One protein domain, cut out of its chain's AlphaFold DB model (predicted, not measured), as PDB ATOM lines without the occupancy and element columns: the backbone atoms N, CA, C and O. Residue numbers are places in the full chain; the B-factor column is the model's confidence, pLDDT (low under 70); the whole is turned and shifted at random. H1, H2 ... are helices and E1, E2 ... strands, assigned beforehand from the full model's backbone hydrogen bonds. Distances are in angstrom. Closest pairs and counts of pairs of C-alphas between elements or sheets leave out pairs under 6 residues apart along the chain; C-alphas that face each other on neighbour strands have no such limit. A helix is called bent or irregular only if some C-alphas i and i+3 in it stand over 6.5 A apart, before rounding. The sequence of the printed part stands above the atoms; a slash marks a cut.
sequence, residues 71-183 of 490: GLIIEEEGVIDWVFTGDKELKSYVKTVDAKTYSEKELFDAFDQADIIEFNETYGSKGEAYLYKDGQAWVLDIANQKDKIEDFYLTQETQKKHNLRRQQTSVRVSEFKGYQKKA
ATOM      1  N   GLY A  71     -22.010 -38.554  16.295       87.06
ATOM      2  CA  GLY A  71     -21.349 -39.849  16.105       87.06
ATOM      3  C   GLY A  71     -21.314 -40.329  14.648       87.06
ATOM      4  O   GLY A  71     -20.793 -41.410  14.380       87.06
ATOM      5  N   LEU A  72     -21.848 -39.542  13.709       89.50
ATOM      6  CA  LEU A  72     -21.723 -39.795  12.274       89.50
ATOM      7  C   LEU A  72     -20.428 -39.199  11.725       89.50
ATOM      8  O   LEU A  72     -19.882 -38.222  12.244       89.50
ATOM      9  N   ILE A  73     -19.967 -39.778  10.626       90.19
ATOM     10  CA  ILE A  73     -18.881 -39.241   9.813       90.19
ATOM     11  C   ILE A  73     -19.520 -38.851   8.488       90.19
ATOM     12  O   ILE A  73     -20.121 -39.686   7.813       90.19
ATOM     13  N   ILE A  74     -19.480 -37.560   8.182       88.38
ATOM     14  CA  ILE A  74     -20.193 -36.958   7.056       88.38
ATOM     15  C   ILE A  74     -19.177 -36.670   5.957       88.38
ATOM     16  O   ILE A  74     -18.198 -35.965   6.196       88.38
ATOM     17  N   GLU A  75     -19.440 -37.198   4.767       88.94
ATOM     18  CA  GLU A  75     -18.645 -37.007   3.556       88.94
ATOM     19  C   GLU A  75     -19.518 -36.370   2.463       88.94
ATOM     20  O   GLU A  75     -20.739 -36.311   2.578       88.94
ATOM     21  N   GLU A  76     -18.912 -35.897   1.374       87.38
ATOM     22  CA  GLU A  76     -19.647 -35.207   0.299       87.38
ATOM     23  C   GLU A  76     -20.748 -36.078  -0.334       87.38
ATOM     24  O   GLU A  76     -21.835 -35.594  -0.647       87.38
ATOM     25  N   GLU A  77     -20.486 -37.377  -0.494       90.00
ATOM     26  CA  GLU A  77     -21.377 -38.305  -1.200       90.00
ATOM     27  C   GLU A  77     -22.243 -39.165  -0.262       90.00
ATOM     28  O   GLU A  77     -23.137 -39.879  -0.729       90.00
ATOM     29  N   GLY A  78     -22.013 -39.122   1.056       92.81
ATOM     30  CA  GLY A  78     -22.712 -39.998   1.992       92.81
ATOM     31  C   GLY A  78     -22.275 -39.875   3.449       92.81
ATOM     32  O   GLY A  78     -21.561 -38.959   3.844       92.81
ATOM     33  N   VAL A  79     -22.703 -40.836   4.266       93.31
ATOM     34  CA  VAL A  79     -22.292 -40.945   5.672       93.31
ATOM     35  C   VAL A  79     -21.670 -42.295   5.984       93.31
ATOM     36  O   VAL A  79     -21.995 -43.303   5.361       93.31
ATOM     37  N   ILE A  80     -20.834 -42.320   7.015       94.19
ATOM     38  CA  ILE A  80     -20.345 -43.539   7.651       94.19
ATOM     39  C   ILE A  80     -20.885 -43.549   9.086       94.19
ATOM     40  O   ILE A  80     -20.687 -42.601   9.850       94.19
ATOM     41  N   ASP A  81     -21.595 -44.618   9.447       92.44
ATOM     42  CA  ASP A  81     -22.260 -44.802  10.748       92.44
ATOM     43  C   ASP A  81     -21.541 -45.832  11.641       92.44
ATOM     44  O   ASP A  81     -22.134 -46.415  12.554       92.44
ATOM     45  N   TRP A  82     -20.241 -46.011  11.393       92.50
ATOM     46  CA  TRP A  82     -19.335 -46.966  12.033       92.50
ATOM     47  C   TRP A  82     -19.468 -47.046  13.559       92.50
ATOM     48  O   TRP A  82     -19.454 -48.134  14.136       92.50
ATOM     49  N   VAL A  83     -19.651 -45.906  14.233       89.88
ATOM     50  CA  VAL A  83     -19.820 -45.857  15.694       89.88
ATOM     51  C   VAL A  83     -20.960 -46.773  16.158       89.88
ATOM     52  O   VAL A  83     -20.828 -47.464  17.175       89.88
ATOM     53  N   PHE A  84     -22.048 -46.828  15.391       88.19
ATOM     54  CA  PHE A  84     -23.263 -47.568  15.718       88.19
ATOM     55  C   PHE A  84     -23.275 -48.975  15.123       88.19
ATOM     56  O   PHE A  84     -23.714 -49.909  15.792       88.19
ATOM     57  N   THR A  85     -22.783 -49.136  13.895       88.31
ATOM     58  CA  THR A  85     -22.924 -50.378  13.113       88.31
ATOM     59  C   THR A  85     -21.652 -51.226  13.064       88.31
ATOM     60  O   THR A  85     -21.736 -52.424  12.817       88.31
ATOM     61  N   GLY A  86     -20.481 -50.625  13.297       87.25
ATOM     62  CA  GLY A  86     -19.175 -51.216  12.978       87.25
ATOM     63  C   GLY A  86     -18.852 -51.221  11.476       87.25
ATOM     64  O   GLY A  86     -17.758 -51.619  11.087       87.25
ATOM     65  N   ASP A  87     -19.774 -50.755  10.632       88.75
ATOM     66  CA  ASP A  87     -19.604 -50.696   9.186       88.75
ATOM     67  C   ASP A  87     -18.810 -49.448   8.790       88.75
ATOM     68  O   ASP A  87     -19.124 -48.328   9.194       88.75
ATOM     69  N   LYS A  88     -17.746 -49.661   8.020       88.75
ATOM     70  CA  LYS A  88     -16.811 -48.619   7.576       88.75
ATOM     71  C   LYS A  88     -17.143 -48.119   6.173       88.75
ATOM     72  O   LYS A  88     -16.485 -47.195   5.697       88.75
ATOM     73  N   GLU A  89     -18.113 -48.742   5.505       91.19
ATOM     74  CA  GLU A  89     -18.503 -48.374   4.154       91.19
ATOM     75  C   GLU A  89     -19.273 -47.053   4.126       91.19
ATOM     76  O   GLU A  89     -20.071 -46.724   5.010       91.19
ATOM     77  N   LEU A  90     -19.021 -46.285   3.067       93.06
ATOM     78  CA  LEU A  90     -19.741 -45.055   2.792       93.06
ATOM     79  C   LEU A  90     -21.155 -45.380   2.306       93.06
ATOM     80  O   LEU A  90     -21.340 -46.009   1.264       93.06
ATOM     81  N   LYS A  91     -22.155 -44.886   3.032       94.44
ATOM     82  CA  LYS A  91     -23.572 -45.022   2.690       94.44
ATOM     83  C   LYS A  91     -24.027 -43.766   1.973       94.44
ATOM     84  O   LYS A  91     -24.123 -42.702   2.586       94.44
ATOM     85  N   SER A  92     -24.302 -43.888   0.678       95.19
ATOM     86  CA  SER A  92     -24.743 -42.757  -0.137       95.19
ATOM     87  C   SER A  92     -26.027 -42.131   0.401       95.19
ATOM     88  O   SER A  92     -26.915 -42.823   0.908       95.19
ATOM     89  N   TYR A  93     -26.160 -40.817   0.232       94.31
ATOM     90  CA  TYR A  93     -27.413 -40.141   0.546       94.31
ATOM     91  C   TYR A  93     -28.550 -40.657  -0.332       94.31
ATOM     92  O   TYR A  93     -28.461 -40.668  -1.559       94.31
ATOM     93  N   VAL A  94     -29.662 -41.031   0.298       94.25
ATOM     94  CA  VAL A  94     -30.847 -41.528  -0.412       94.25
ATOM     95  C   VAL A  94     -31.515 -40.405  -1.207       94.25
ATOM     96  O   VAL A  94     -32.088 -40.642  -2.269       94.25
ATOM     97  N   LYS A  95     -31.465 -39.172  -0.689       92.94
ATOM     98  CA  LYS A  95     -31.991 -37.974  -1.353       92.94
ATOM     99  C   LYS A  95     -31.420 -36.689  -0.759       92.94
ATOM    100  O   LYS A  95     -31.048 -36.645   0.415       92.94
ATOM    101  N   THR A  96     -31.491 -35.626  -1.551       92.56
ATOM    102  CA  THR A  96     -31.362 -34.238  -1.096       92.56
ATOM    103  C   THR A  96     -32.716 -33.556  -1.254       92.56
ATOM    104  O   THR A  96     -33.317 -33.607  -2.327       92.56
ATOM    105  N   VAL A  97     -33.221 -32.954  -0.182       94.06
ATOM    106  CA  VAL A  97     -34.517 -32.266  -0.152       94.06
ATOM    107  C   VAL A  97     -34.271 -30.763  -0.113       94.06
ATOM    108  O   VAL A  97     -33.574 -30.283   0.777       94.06
ATOM    109  N   ASP A  98     -34.855 -30.019  -1.055       94.00
ATOM    110  CA  ASP A  98     -34.859 -28.555  -0.995       94.00
ATOM    111  C   ASP A  98     -35.854 -28.094   0.079       94.00
ATOM    112  O   ASP A  98     -37.069 -28.141  -0.119       94.00
ATOM    113  N   ALA A  99     -35.327 -27.696   1.238       94.31
ATOM    114  CA  ALA A  99     -36.095 -27.245   2.394       94.31
ATOM    115  C   ALA A  99     -35.953 -25.729   2.622       94.31
ATOM    116  O   ALA A  99     -36.299 -25.216   3.687       94.31
ATOM    117  N   LYS A 100     -35.501 -24.970   1.612       93.75
ATOM    118  CA  LYS A 100     -35.309 -23.510   1.705       93.75
ATOM    119  C   LYS A 100     -36.579 -22.735   2.024       93.75
ATOM    120  O   LYS A 100     -36.504 -21.615   2.533       93.75
ATOM    121  N   THR A 101     -37.735 -23.286   1.671       94.44
ATOM    122  CA  THR A 101     -39.044 -22.662   1.893       94.44
ATOM    123  C   THR A 101     -39.804 -23.278   3.060       94.44
ATOM    124  O   THR A 101     -40.941 -22.876   3.293       94.44
ATOM    125  N   TYR A 102     -39.219 -24.251   3.765       96.38
ATOM    126  CA  TYR A 102     -39.879 -24.861   4.913       96.38
ATOM    127  C   TYR A 102     -40.058 -23.814   6.010       96.38
ATOM    128  O   TYR A 102     -39.149 -23.046   6.338       96.38
ATOM    129  N   SER A 103     -41.246 -23.802   6.600       94.69
ATOM    130  CA  SER A 103     -41.481 -23.145   7.875       94.69
ATOM    131  C   SER A 103     -40.682 -23.836   8.983       94.69
ATOM    132  O   SER A 103     -40.287 -24.996   8.878       94.69
ATOM    133  N   GLU A 104     -40.478 -23.137  10.098       93.12
ATOM    134  CA  GLU A 104     -39.777 -23.700  11.258       93.12
ATOM    135  C   GLU A 104     -40.435 -24.984  11.776       93.12
ATOM    136  O   GLU A 104     -39.749 -25.943  12.116       93.12
ATOM    137  N   LYS A 105     -41.770 -25.036  11.760       94.44
ATOM    138  CA  LYS A 105     -42.507 -26.240  12.135       94.44
ATOM    139  C   LYS A 105     -42.212 -27.403  11.185       94.44
ATOM    140  O   LYS A 105     -41.955 -28.499  11.656       94.44
ATOM    141  N   GLU A 106     -42.212 -27.169   9.873       96.56
ATOM    142  CA  GLU A 106     -41.902 -28.214   8.886       96.56
ATOM    143  C   GLU A 106     -40.459 -28.717   9.019       96.56
ATOM    144  O   GLU A 106     -40.206 -29.906   8.830       96.56
ATOM    145  N   LEU A 107     -39.520 -27.839   9.386       94.94
ATOM    146  CA  LEU A 107     -38.152 -28.244   9.710       94.94
ATOM    147  C   LEU A 107     -38.107 -29.129  10.950       94.94
ATOM    148  O   LEU A 107     -37.514 -30.201  10.897       94.94
ATOM    149  N   PHE A 108     -38.758 -28.726  12.041       95.31
ATOM    150  CA  PHE A 108     -38.776 -29.519  13.273       95.31
ATOM    151  C   PHE A 108     -39.471 -30.865  13.064       95.31
ATOM    152  O   PHE A 108     -38.927 -31.887  13.469       95.31
ATOM    153  N   ASP A 109     -40.589 -30.892  12.334       94.88
ATOM    154  CA  ASP A 109     -41.287 -32.126  11.968       94.88
ATOM    155  C   ASP A 109     -40.392 -33.048  11.112       94.88
ATOM    156  O   ASP A 109     -40.460 -34.273  11.238       94.88
ATOM    157  N   ALA A 110     -39.539 -32.492  10.244       94.25
ATOM    158  CA  ALA A 110     -38.570 -33.268   9.470       94.25
ATOM    159  C   ALA A 110     -37.407 -33.775  10.337       94.25
ATOM    160  O   ALA A 110     -37.003 -34.932  10.209       94.25
ATOM    161  N   PHE A 111     -36.890 -32.943  11.239       94.06
ATOM    162  CA  PHE A 111     -35.843 -33.318  12.187       94.06
ATOM    163  C   PHE A 111     -36.325 -34.432  13.127       94.06
ATOM    164  O   PHE A 111     -35.619 -35.415  13.364       94.06
ATOM    165  N   ASP A 112     -37.563 -34.344  13.609       92.94
ATOM    166  CA  ASP A 112     -38.135 -35.317  14.534       92.94
ATOM    167  C   ASP A 112     -38.311 -36.711  13.920       92.94
ATOM    168  O   ASP A 112     -38.299 -37.701  14.657       92.94
ATOM    169  N   GLN A 113     -38.377 -36.814  12.589       92.12
ATOM    170  CA  GLN A 113     -38.441 -38.094  11.882       92.12
ATOM    171  C   GLN A 113     -37.133 -38.887  11.916       92.12
ATOM    172  O   GLN A 113     -37.196 -40.102  11.725       92.12
ATOM    173  N   ALA A 114     -35.990 -38.236  12.146       91.88
ATOM    174  CA  ALA A 114     -34.668 -38.860  12.169       91.88
ATOM    175  C   ALA A 114     -34.284 -39.351  13.571       91.88
ATOM    176  O   ALA A 114     -34.695 -38.765  14.572       91.88
ATOM    177  N   ASP A 115     -33.454 -40.387  13.665       89.56
ATOM    178  CA  ASP A 115     -32.895 -40.826  14.952       89.56
ATOM    179  C   ASP A 115     -31.690 -39.974  15.348       89.56
ATOM    180  O   ASP A 115     -31.495 -39.650  16.524       89.56
ATOM    181  N   ILE A 116     -30.904 -39.591  14.342       89.94
ATOM    182  CA  ILE A 116     -29.688 -38.804  14.475       89.94
ATOM    183  C   ILE A 116     -29.758 -37.628  13.503       89.94
ATOM    184  O   ILE A 116     -30.226 -37.762  12.370       89.94
ATOM    185  N   ILE A 117     -29.312 -36.467  13.974       90.44
ATOM    186  CA  ILE A 117     -29.320 -35.212  13.229       90.44
ATOM    187  C   ILE A 117     -27.977 -34.537  13.446       90.44
ATOM    188  O   ILE A 117     -27.507 -34.470  14.582       90.44
ATOM    189  N   GLU A 118     -27.406 -34.008  12.375       89.31
ATOM    190  CA  GLU A 118     -26.238 -33.138  12.429       89.31
ATOM    191  C   GLU A 118     -26.464 -31.936  11.516       89.31
ATOM    192  O   GLU A 118     -27.003 -32.074  10.417       89.31
ATOM    193  N   PHE A 119     -26.049 -30.754  11.954       88.50
ATOM    194  CA  PHE A 119     -26.114 -29.535  11.159       88.50
ATOM    195  C   PHE A 119     -24.707 -29.174  10.675       88.50
ATOM    196  O   PHE A 119     -23.712 -29.413  11.352       88.50
ATOM    197  N   ASN A 120     -24.580 -28.621   9.474       81.81
ATOM    198  CA  ASN A 120     -23.261 -28.271   8.952       81.81
ATOM    199  C   ASN A 120     -23.202 -26.827   8.476       81.81
ATOM    200  O   ASN A 120     -23.799 -26.449   7.463       81.81
ATOM    201  N   GLU A 121     -22.382 -26.049   9.173       70.12
ATOM    202  CA  GLU A 121     -22.046 -24.672   8.832       70.12
ATOM    203  C   GLU A 121     -20.557 -24.514   8.484       70.12
ATOM    204  O   GLU A 121     -19.915 -23.533   8.846       70.12
ATOM    205  N   THR A 122     -19.952 -25.463   7.761       63.38
ATOM    206  CA  THR A 122     -18.565 -25.246   7.318       63.38
ATOM    207  C   THR A 122     -18.453 -23.985   6.448       63.38
ATOM    208  O   THR A 122     -19.385 -23.613   5.733       63.38
ATOM    209  N   TYR A 123     -17.297 -23.312   6.476       48.03
ATOM    210  CA  TYR A 123     -17.014 -22.165   5.605       48.03
ATOM    211  C   TYR A 123     -17.290 -22.529   4.133       48.03
ATOM    212  O   TYR A 123     -16.604 -23.367   3.558       48.03
ATOM    213  N   GLY A 124     -18.310 -21.904   3.532       55.72
ATOM    214  CA  GLY A 124     -18.767 -22.196   2.166       55.72
ATOM    215  C   GLY A 124     -19.913 -23.213   2.043       55.72
ATOM    216  O   GLY A 124     -20.431 -23.379   0.939       55.72
ATOM    217  N   SER A 125     -20.361 -23.843   3.137       65.38
ATOM    218  CA  SER A 125     -21.540 -24.717   3.131       65.38
ATOM    219  C   SER A 125     -22.815 -23.909   2.880       65.38
ATOM    220  O   SER A 125     -22.954 -22.747   3.306       65.38
ATOM    221  N   LYS A 126     -23.766 -24.553   2.197       69.31
ATOM    222  CA  LYS A 126     -25.073 -23.981   1.873       69.31
ATOM    223  C   LYS A 126     -25.998 -23.884   3.086       69.31
ATOM    224  O   LYS A 126     -27.014 -23.242   2.942       69.31
ATOM    225  N   GLY A 127     -25.641 -24.406   4.263       85.06
ATOM    226  CA  GLY A 127     -26.563 -24.570   5.392       85.06
ATOM    227  C   GLY A 127     -27.379 -25.844   5.199       85.06
ATOM    228  O   GLY A 127     -28.378 -25.852   4.485       85.06
ATOM    229  N   GLU A 128     -26.917 -26.933   5.805       91.12
ATOM    230  CA  GLU A 128     -27.450 -28.278   5.574       91.12
ATOM    231  C   GLU A 128     -27.742 -28.979   6.900       91.12
ATOM    232  O   GLU A 128     -27.008 -28.808   7.878       91.12
ATOM    233  N   ALA A 129     -28.803 -29.787   6.914       92.56
ATOM    234  CA  ALA A 129     -29.084 -30.739   7.982       92.56
ATOM    235  C   ALA A 129     -28.999 -32.168   7.434       92.56
ATOM    236  O   ALA A 129     -29.672 -32.517   6.462       92.56
ATOM    237  N   TYR A 130     -28.184 -32.993   8.076       92.75
ATOM    238  CA  TYR A 130     -27.995 -34.400   7.764       92.75
ATOM    239  C   TYR A 130     -28.871 -35.206   8.707       92.75
ATOM    240  O   TYR A 130     -28.734 -35.120   9.928       92.75
ATOM    241  N   LEU A 131     -29.798 -35.961   8.132       93.69
ATOM    242  CA  LEU A 131     -30.764 -36.767   8.861       93.69
ATOM    243  C   LEU A 131     -30.446 -38.237   8.637       93.69
ATOM    244  O   LEU A 131     -30.276 -38.657   7.495       93.69
ATOM    245  N   TYR A 132     -30.376 -39.005   9.722       92.75
ATOM    246  CA  TYR A 132     -30.092 -40.434   9.683       92.75
ATOM    247  C   TYR A 132     -31.137 -41.231  10.462       92.75
ATOM    248  O   TYR A 132     -31.516 -40.869  11.582       92.75
ATOM    249  N   LYS A 133     -31.587 -42.332   9.857       91.94
ATOM    250  CA  LYS A 133     -32.538 -43.281  10.437       91.94
ATOM    251  C   LYS A 133     -32.427 -44.637   9.757       91.94
ATOM    252  O   LYS A 133     -32.358 -44.698   8.533       91.94
ATOM    253  N   ASP A 134     -32.451 -45.708  10.548       89.75
ATOM    254  CA  ASP A 134     -32.516 -47.092  10.054       89.75
ATOM    255  C   ASP A 134     -31.475 -47.414   8.950       89.75
ATOM    256  O   ASP A 134     -31.781 -48.069   7.953       89.75
ATOM    257  N   GLY A 135     -30.234 -46.925   9.091       89.88
ATOM    258  CA  GLY A 135     -29.156 -47.157   8.115       89.88
ATOM    259  C   GLY A 135     -29.197 -46.274   6.865       89.88
ATOM    260  O   GLY A 135     -28.349 -46.427   5.988       89.88
ATOM    261  N   GLN A 136     -30.157 -45.355   6.766       93.69
ATOM    262  CA  GLN A 136     -30.314 -44.437   5.644       93.69
ATOM    263  C   GLN A 136     -30.034 -43.003   6.073       93.69
ATOM    264  O   GLN A 136     -30.455 -42.573   7.147       93.69
ATOM    265  N   ALA A 137     -29.374 -42.249   5.195       93.69
ATOM    266  CA  ALA A 137     -29.138 -40.827   5.385       93.69
ATOM    267  C   ALA A 137     -29.708 -40.000   4.236       93.69
ATOM    268  O   ALA A 137     -29.714 -40.425   3.079       93.69
ATOM    269  N   TRP A 138     -30.162 -38.792   4.545       94.62
ATOM    270  CA  TRP A 138     -30.558 -37.801   3.553       94.62
ATOM    271  C   TRP A 138     -30.187 -36.394   4.014       94.62
ATOM    272  O   TRP A 138     -30.002 -36.137   5.205       94.62
ATOM    273  N   VAL A 139     -30.080 -35.484   3.049       94.50
ATOM    274  CA  VAL A 139     -29.671 -34.094   3.277       94.50
ATOM    275  C   VAL A 139     -30.873 -33.176   3.095       94.50
ATOM    276  O   VAL A 139     -31.609 -33.300   2.113       94.50
ATOM    277  N   LEU A 140     -31.079 -32.250   4.027       94.75
ATOM    278  CA  LEU A 140     -31.997 -31.124   3.869       94.75
ATOM    279  C   LEU A 140     -31.184 -29.867   3.585       94.75
ATOM    280  O   LEU A 140     -30.381 -29.446   4.417       94.75
ATOM    281  N   ASP A 141     -31.435 -29.254   2.432       93.12
ATOM    282  CA  ASP A 141     -30.918 -27.930   2.095       93.12
ATOM    283  C   ASP A 141     -31.759 -26.882   2.835       93.12
ATOM    284  O   ASP A 141     -32.895 -26.586   2.454       93.12
ATOM    285  N   ILE A 142     -31.200 -26.352   3.922       93.12
ATOM    286  CA  ILE A 142     -31.829 -25.363   4.802       93.12
ATOM    287  C   ILE A 142     -31.154 -23.997   4.662       93.12
ATOM    288  O   ILE A 142     -31.090 -23.231   5.621       93.12
ATOM    289  N   ALA A 143     -30.673 -23.661   3.460       90.88
ATOM    290  CA  ALA A 143     -29.851 -22.474   3.239       90.88
ATOM    291  C   ALA A 143     -30.451 -21.156   3.731       90.88
ATOM    292  O   ALA A 143     -29.744 -20.310   4.277       90.88
ATOM    293  N   ASN A 144     -31.767 -20.993   3.597       91.00
ATOM    294  CA  ASN A 144     -32.474 -19.795   4.055       91.00
ATOM    295  C   ASN A 144     -32.629 -19.708   5.583       91.00
ATOM    296  O   ASN A 144     -33.159 -18.718   6.073       91.00
ATOM    297  N   GLN A 145     -32.233 -20.748   6.316       89.94
ATOM    298  CA  GLN A 145     -32.250 -20.822   7.778       89.94
ATOM    299  C   GLN A 145     -30.843 -21.070   8.338       89.94
ATOM    300  O   GLN A 145     -30.696 -21.473   9.491       89.94
ATOM    301  N   LYS A 146     -29.796 -20.868   7.523       87.31
ATOM    302  CA  LYS A 146     -28.401 -21.071   7.927       87.31
ATOM    303  C   LYS A 146     -28.040 -20.268   9.179       87.31
ATOM    304  O   LYS A 146     -27.309 -20.764  10.018       87.31
ATOM    305  N   ASP A 147     -28.598 -19.069   9.329       86.25
ATOM    306  CA  ASP A 147     -28.415 -18.178  10.481       86.25
ATOM    307  C   ASP A 147     -28.944 -18.744  11.809       86.25
ATOM    308  O   ASP A 147     -28.648 -18.207  12.877       86.25
ATOM    309  N   LYS A 148     -29.736 -19.821  11.754       88.12
ATOM    310  CA  LYS A 148     -30.205 -20.565  12.926       88.12
ATOM    311  C   LYS A 148     -29.323 -21.759  13.271       88.12
ATOM    312  O   LYS A 148     -29.537 -22.341  14.333       88.12
ATOM    313  N   ILE A 149     -28.389 -22.147  12.404       85.38
ATOM    314  CA  ILE A 149     -27.368 -23.131  12.750       85.38
ATOM    315  C   ILE A 149     -26.327 -22.398  13.590       85.38
ATOM    316  O   ILE A 149     -25.778 -21.386  13.171       85.38
ATOM    317  N   GLU A 150     -26.090 -22.889  14.795       77.44
ATOM    318  CA  GLU A 150     -25.023 -22.406  15.656       77.44
ATOM    319  C   GLU A 150     -23.868 -23.409  15.545       77.44
ATOM    320  O   GLU A 150     -23.936 -24.507  16.106       77.44
ATOM    321  N   ASP A 151     -22.830 -23.063  14.771       66.25
ATOM    322  CA  ASP A 151     -21.579 -23.826  14.734       66.25
ATOM    323  C   ASP A 151     -20.679 -23.419  15.899       66.25
ATOM    324  O   ASP A 151     -20.302 -22.256  16.098       66.25
ATOM    325  N   PHE A 152     -20.347 -24.403  16.723       59.91
ATOM    326  CA  PHE A 152     -19.660 -24.173  17.975       59.91
ATOM    327  C   PHE A 152     -18.153 -24.297  17.818       59.91
ATOM    328  O   PHE A 152     -17.505 -25.116  18.478       59.91
ATOM    329  N   TYR A 153     -17.544 -23.392  17.055       52.34
ATOM    330  CA  TYR A 153     -16.146 -23.086  17.328       52.34
ATOM    331  C   TYR A 153     -16.054 -22.334  18.671       52.34
ATOM    332  O   TYR A 153     -16.142 -21.113  18.755       52.34
ATOM    333  N   LEU A 154     -15.810 -23.094  19.745       53.31
ATOM    334  CA  LEU A 154     -15.011 -22.657  20.901       53.31
ATOM    335  C   LEU A 154     -15.577 -21.545  21.816       53.31
ATOM    336  O   LEU A 154     -14.785 -20.863  22.474       53.31
ATOM    337  N   THR A 155     -16.894 -21.358  21.974       55.31
ATOM    338  CA  THR A 155     -17.356 -20.501  23.091       55.31
ATOM    339  C   THR A 155     -17.101 -21.206  24.434       55.31
ATOM    340  O   THR A 155     -17.275 -22.421  24.569       55.31
ATOM    341  N   GLN A 156     -16.676 -20.458  25.462       56.88
ATOM    342  CA  GLN A 156     -16.465 -21.023  26.806       56.88
ATOM    343  C   GLN A 156     -17.746 -21.630  27.391       56.88
ATOM    344  O   GLN A 156     -17.688 -22.557  28.194       56.88
ATOM    345  N   GLU A 157     -18.904 -21.092  27.020       58.66
ATOM    346  CA  GLU A 157     -20.200 -21.562  27.493       58.66
ATOM    347  C   GLU A 157     -20.554 -22.916  26.884       58.66
ATOM    348  O   GLU A 157     -20.945 -23.825  27.611       58.66
ATOM    349  N   THR A 158     -20.299 -23.107  25.591       54.81
ATOM    350  CA  THR A 158     -20.491 -24.400  24.932       54.81
ATOM    351  C   THR A 158     -19.472 -25.434  25.403       54.81
ATOM    352  O   THR A 158     -19.839 -26.580  25.664       54.81
ATOM    353  N   GLN A 159     -18.217 -25.024  25.620       57.31
ATOM    354  CA  GLN A 159     -17.213 -25.862  26.284       57.31
ATOM    355  C   GLN A 159     -17.680 -26.304  27.672       57.31
ATOM    356  O   GLN A 159     -17.491 -27.457  28.030       57.31
ATOM    357  N   LYS A 160     -18.346 -25.440  28.444       61.16
ATOM    358  CA  LYS A 160     -18.954 -25.826  29.728       61.16
ATOM    359  C   LYS A 160     -20.185 -26.721  29.546       61.16
ATOM    360  O   LYS A 160     -20.316 -27.702  30.265       61.16
ATOM    361  N   LYS A 161     -21.061 -26.426  28.580       59.12
ATOM    362  CA  LYS A 161     -22.303 -27.173  28.303       59.12
ATOM    363  C   LYS A 161     -22.025 -28.619  27.890       59.12
ATOM    364  O   LYS A 161     -22.638 -29.538  28.429       59.12
ATOM    365  N   HIS A 162     -21.081 -28.812  26.970       53.16
ATOM    366  CA  HIS A 162     -20.635 -30.128  26.491       53.16
ATOM    367  C   HIS A 162     -19.413 -30.650  27.251       53.16
ATOM    368  O   HIS A 162     -18.929 -31.744  26.985       53.16
ATOM    369  N   ASN A 163     -18.953 -29.888  28.247       55.31
ATOM    370  CA  ASN A 163     -17.831 -30.202  29.125       55.31
ATOM    371  C   ASN A 163     -16.526 -30.569  28.379       55.31
ATOM    372  O   ASN A 163     -15.798 -31.480  28.779       55.31
ATOM    373  N   LEU A 164     -16.231 -29.841  27.302       55.06
ATOM    374  CA  LEU A 164     -15.031 -29.970  26.476       55.06
ATOM    375  C   LEU A 164     -13.902 -29.106  27.050       55.06
ATOM    376  O   LEU A 164     -14.104 -27.925  27.346       55.06
ATOM    377  N   ARG A 165     -12.687 -29.653  27.183       54.16
ATOM    378  CA  ARG A 165     -11.517 -28.837  27.542       54.16
ATOM    379  C   ARG A 165     -11.037 -28.064  26.312       54.16
ATOM    380  O   ARG A 165     -11.049 -28.570  25.195       54.16
ATOM    381  N   ARG A 166     -10.528 -26.847  26.535       50.28
ATOM    382  CA  ARG A 166     -10.078 -25.890  25.499       50.28
ATOM    383  C   ARG A 166      -9.038 -26.443  24.504       50.28
ATOM    384  O   ARG A 166      -8.809 -25.822  23.478       50.28
ATOM    385  N   GLN A 167      -8.401 -27.571  24.820       51.03
ATOM    386  CA  GLN A 167      -7.310 -28.192  24.059       51.03
ATOM    387  C   GLN A 167      -7.732 -29.472  23.305       51.03
ATOM    388  O   GLN A 167      -6.885 -30.102  22.690       51.03
ATOM    389  N   GLN A 168      -9.011 -29.867  23.349       52.56
ATOM    390  CA  GLN A 168      -9.512 -31.165  22.852       52.56
ATOM    391  C   GLN A 168     -10.169 -31.110  21.456       52.56
ATOM    392  O   GLN A 168     -10.924 -32.004  21.079       52.56
ATOM    393  N   THR A 169      -9.976 -30.036  20.692       50.31
ATOM    394  CA  THR A 169     -10.961 -29.647  19.673       50.31
ATOM    395  C   THR A 169     -10.518 -29.911  18.238       50.31
ATOM    396  O   THR A 169     -10.042 -29.009  17.551       50.31
ATOM    397  N   SER A 170     -10.769 -31.130  17.769       55.78
ATOM    398  CA  SER A 170     -11.124 -31.401  16.366       55.78
ATOM    399  C   SER A 170     -12.628 -31.681  16.193       55.78
ATOM    400  O   SER A 170     -13.101 -31.864  15.074       55.78
ATOM    401  N   VAL A 171     -13.396 -31.692  17.293       58.34
ATOM    402  CA  VAL A 171     -14.815 -32.065  17.286       58.34
ATOM    403  C   VAL A 171     -15.697 -30.924  16.800       58.34
ATOM    404  O   VAL A 171     -15.626 -29.811  17.322       58.34
ATOM    405  N   ARG A 172     -16.572 -31.238  15.844       66.69
ATOM    406  CA  ARG A 172     -17.607 -30.339  15.332       66.69
ATOM    407  C   ARG A 172     -18.903 -30.608  16.078       66.69
ATOM    408  O   ARG A 172     -19.408 -31.729  16.059       66.69
ATOM    409  N   VAL A 173     -19.399 -29.589  16.764       69.81
ATOM    410  CA  VAL A 173     -20.724 -29.605  17.379       69.81
ATOM    411  C   VAL A 173     -21.535 -28.547  16.666       69.81
ATOM    412  O   VAL A 173     -21.058 -27.426  16.489       69.81
ATOM    413  N   SER A 174     -22.755 -28.900  16.301       76.56
ATOM    414  CA  SER A 174     -23.696 -27.997  15.663       76.56
ATOM    415  C   SER A 174     -25.070 -28.159  16.313       76.56
ATOM    416  O   SER A 174     -25.501 -29.266  16.642       76.56
ATOM    417  N   GLU A 175     -25.762 -27.052  16.551       82.56
ATOM    418  CA  GLU A 175     -27.144 -27.066  17.038       82.56
ATOM    419  C   GLU A 175     -27.993 -26.151  16.158       82.56
ATOM    420  O   GLU A 175     -27.489 -25.227  15.524       82.56
ATOM    421  N   PHE A 176     -29.297 -26.404  16.128       86.88
ATOM    422  CA  PHE A 176     -30.254 -25.535  15.456       86.88
ATOM    423  C   PHE A 176     -31.064 -24.770  16.501       86.88
ATOM    424  O   PHE A 176     -31.670 -25.359  17.402       86.88
ATOM    425  N   LYS A 177     -31.085 -23.443  16.390       86.94
ATOM    426  CA  LYS A 177     -31.726 -22.546  17.350       86.94
ATOM    427  C   LYS A 177     -33.196 -22.906  17.555       86.94
ATOM    428  O   LYS A 177     -33.979 -22.979  16.613       86.94
ATOM    429  N   GLY A 178     -33.579 -23.093  18.818       86.38
ATOM    430  CA  GLY A 178     -34.951 -23.442  19.206       86.38
ATOM    431  C   GLY A 178     -35.298 -24.927  19.077       86.38
ATOM    432  O   GLY A 178     -36.376 -25.318  19.518       86.38
ATOM    433  N   TYR A 179     -34.392 -25.764  18.561       87.69
ATOM    434  CA  TYR A 179     -34.588 -27.205  18.457       87.69
ATOM    435  C   TYR A 179     -33.775 -27.953  19.519       87.69
ATOM    436  O   TYR A 179     -32.563 -27.791  19.633       87.69
ATOM    437  N   GLN A 180     -34.442 -28.787  20.321       79.44
ATOM    438  CA  GLN A 180     -33.813 -29.513  21.429       79.44
ATOM    439  C   GLN A 180     -34.109 -31.011  21.358       79.44
ATOM    440  O   GLN A 180     -34.849 -31.557  22.174       79.44
ATOM    441  N   LYS A 181     -33.476 -31.700  20.408       77.50
ATOM    442  CA  LYS A 181     -33.397 -33.164  20.400       77.50
ATOM    443  C   LYS A 181     -31.949 -33.578  20.608       77.50
ATOM    444  O   LYS A 181     -31.089 -33.285  19.788       77.50
ATOM    445  N   LYS A 182     -31.672 -34.254  21.723       66.62
ATOM    446  CA  LYS A 182     -30.358 -34.862  21.952       66.62
ATOM    447  C   LYS A 182     -30.305 -36.216  21.260       66.62
ATOM    448  O   LYS A 182     -31.228 -37.016  21.437       66.62
ATOM    449  N   ALA A 183     -29.214 -36.490  20.546       66.19
ATOM    450  CA  ALA A 183     -28.902 -37.842  20.105       66.19
ATOM    451  C   ALA A 183     -28.814 -38.740  21.349       66.19
ATOM    452  O   ALA A 183     -27.924 -38.603  22.186       66.19
TER     453      ALA A 183
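This is residues 71 to 183 of the 490 residues of an uncharacterized protein of Gammaproteobacteria bacterium (UniProt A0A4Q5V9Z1). A small twisted sheet of four strands, E2, E5, E4 and E3, has the helix H2 over one face, while the short strand E1 comes near E5 from the other side, and H1 follows E1 beyond one end of the sheet. A two-strand ribbon of E6 and E7 sits beside the edge strand E3, and from it a low-confidence loop with H4 reaches away from the sheet. The printed part has 113 residues with four named helices and seven named strands in the order E1 H1 E2 H2 E3 E4 E5 H3 E6 H4 E7; the larger sheet, in the order E2 E5 E4 E3, is mixed, and E6 with E7 is antiparallel. The class is mixed, helices and strands, with under half of the residues in named elements. The whole is compact, with a radius of gyration of the C-alphas of 14.1 A, and spans 37 by 36 by 26 A.

E1, residues 78 to 80, begins at C-alpha 78, (-22.712, -39.998, 1.992), and H1 is residues 82 to 85. E2 is residues 96 to 98. H2, residues 104 to 112, is 12.2 A long and begins at C-alpha 104, (-39.777, -23.700, 11.258). E3, residues 116 to 120, is 13.5 A long; E4, residues 128 to 133, 16.6 A; E5, residues 136 to 141, 16.9 A. H3, residues 143 to 148, is irregular: C-alphas 144 and 147 are 7.8 A apart. E6 is residues 149 to 151, H4 residues 156 to 161, and E7 residues 174 to 176, ending at C-alpha 176, (-30.254, -25.535, 15.456).

E3, E4 and E5 form a meander, each strand the antiparallel neighbour of the one before; N 118 and O 130 are 3.0 A apart, N 131 and O 138 2.9 A. E2 is parallel to E5, with N 97 and O 139 at 2.8 A. E2, H2 and E3 form a split strand-helix-strand unit, two strands running the same way with a helix between them in the chain and E5 and E4 between them in the sheet; its crossover is right-handed. H2 is on the sheet at a height of 10.8 A and runs along the strands, at 16 degrees to E4 on the local plane; its closest C-alphas to E4 are those of Phe 111 and Leu 131, 7.0 A. H3 only grazes the sheet with residues 143 to 146. E6 and E7 are antiparallel, with N 150 and O 175 at 2.8 A; the closest C-alphas of E3 and E7, those of Phe 119 and Ser 174, are 5.3 A apart. E1 pairs with no named strand; its residues 78 to 79 pair with residues 91 to 92. H1 and H4 are not on the sheet. Every O i to N i+4 pair is within hydrogen-bond range in H2 and H4; H3 has 0 of 2, with 2 of 3 O i to N i+3 pairs, and H1 is too short for an O i to N i+4 pair.

The C-alphas farthest apart, those of Thr 101 and Gln 167, are 39.1 A apart. The printed part has no cut. The link from H4 to E7, residues 162 to 173, is long. The mean pLDDT of the printed part is 81.8; residues 122 to 126, 151 to 173 and 182 to 183 are under 70.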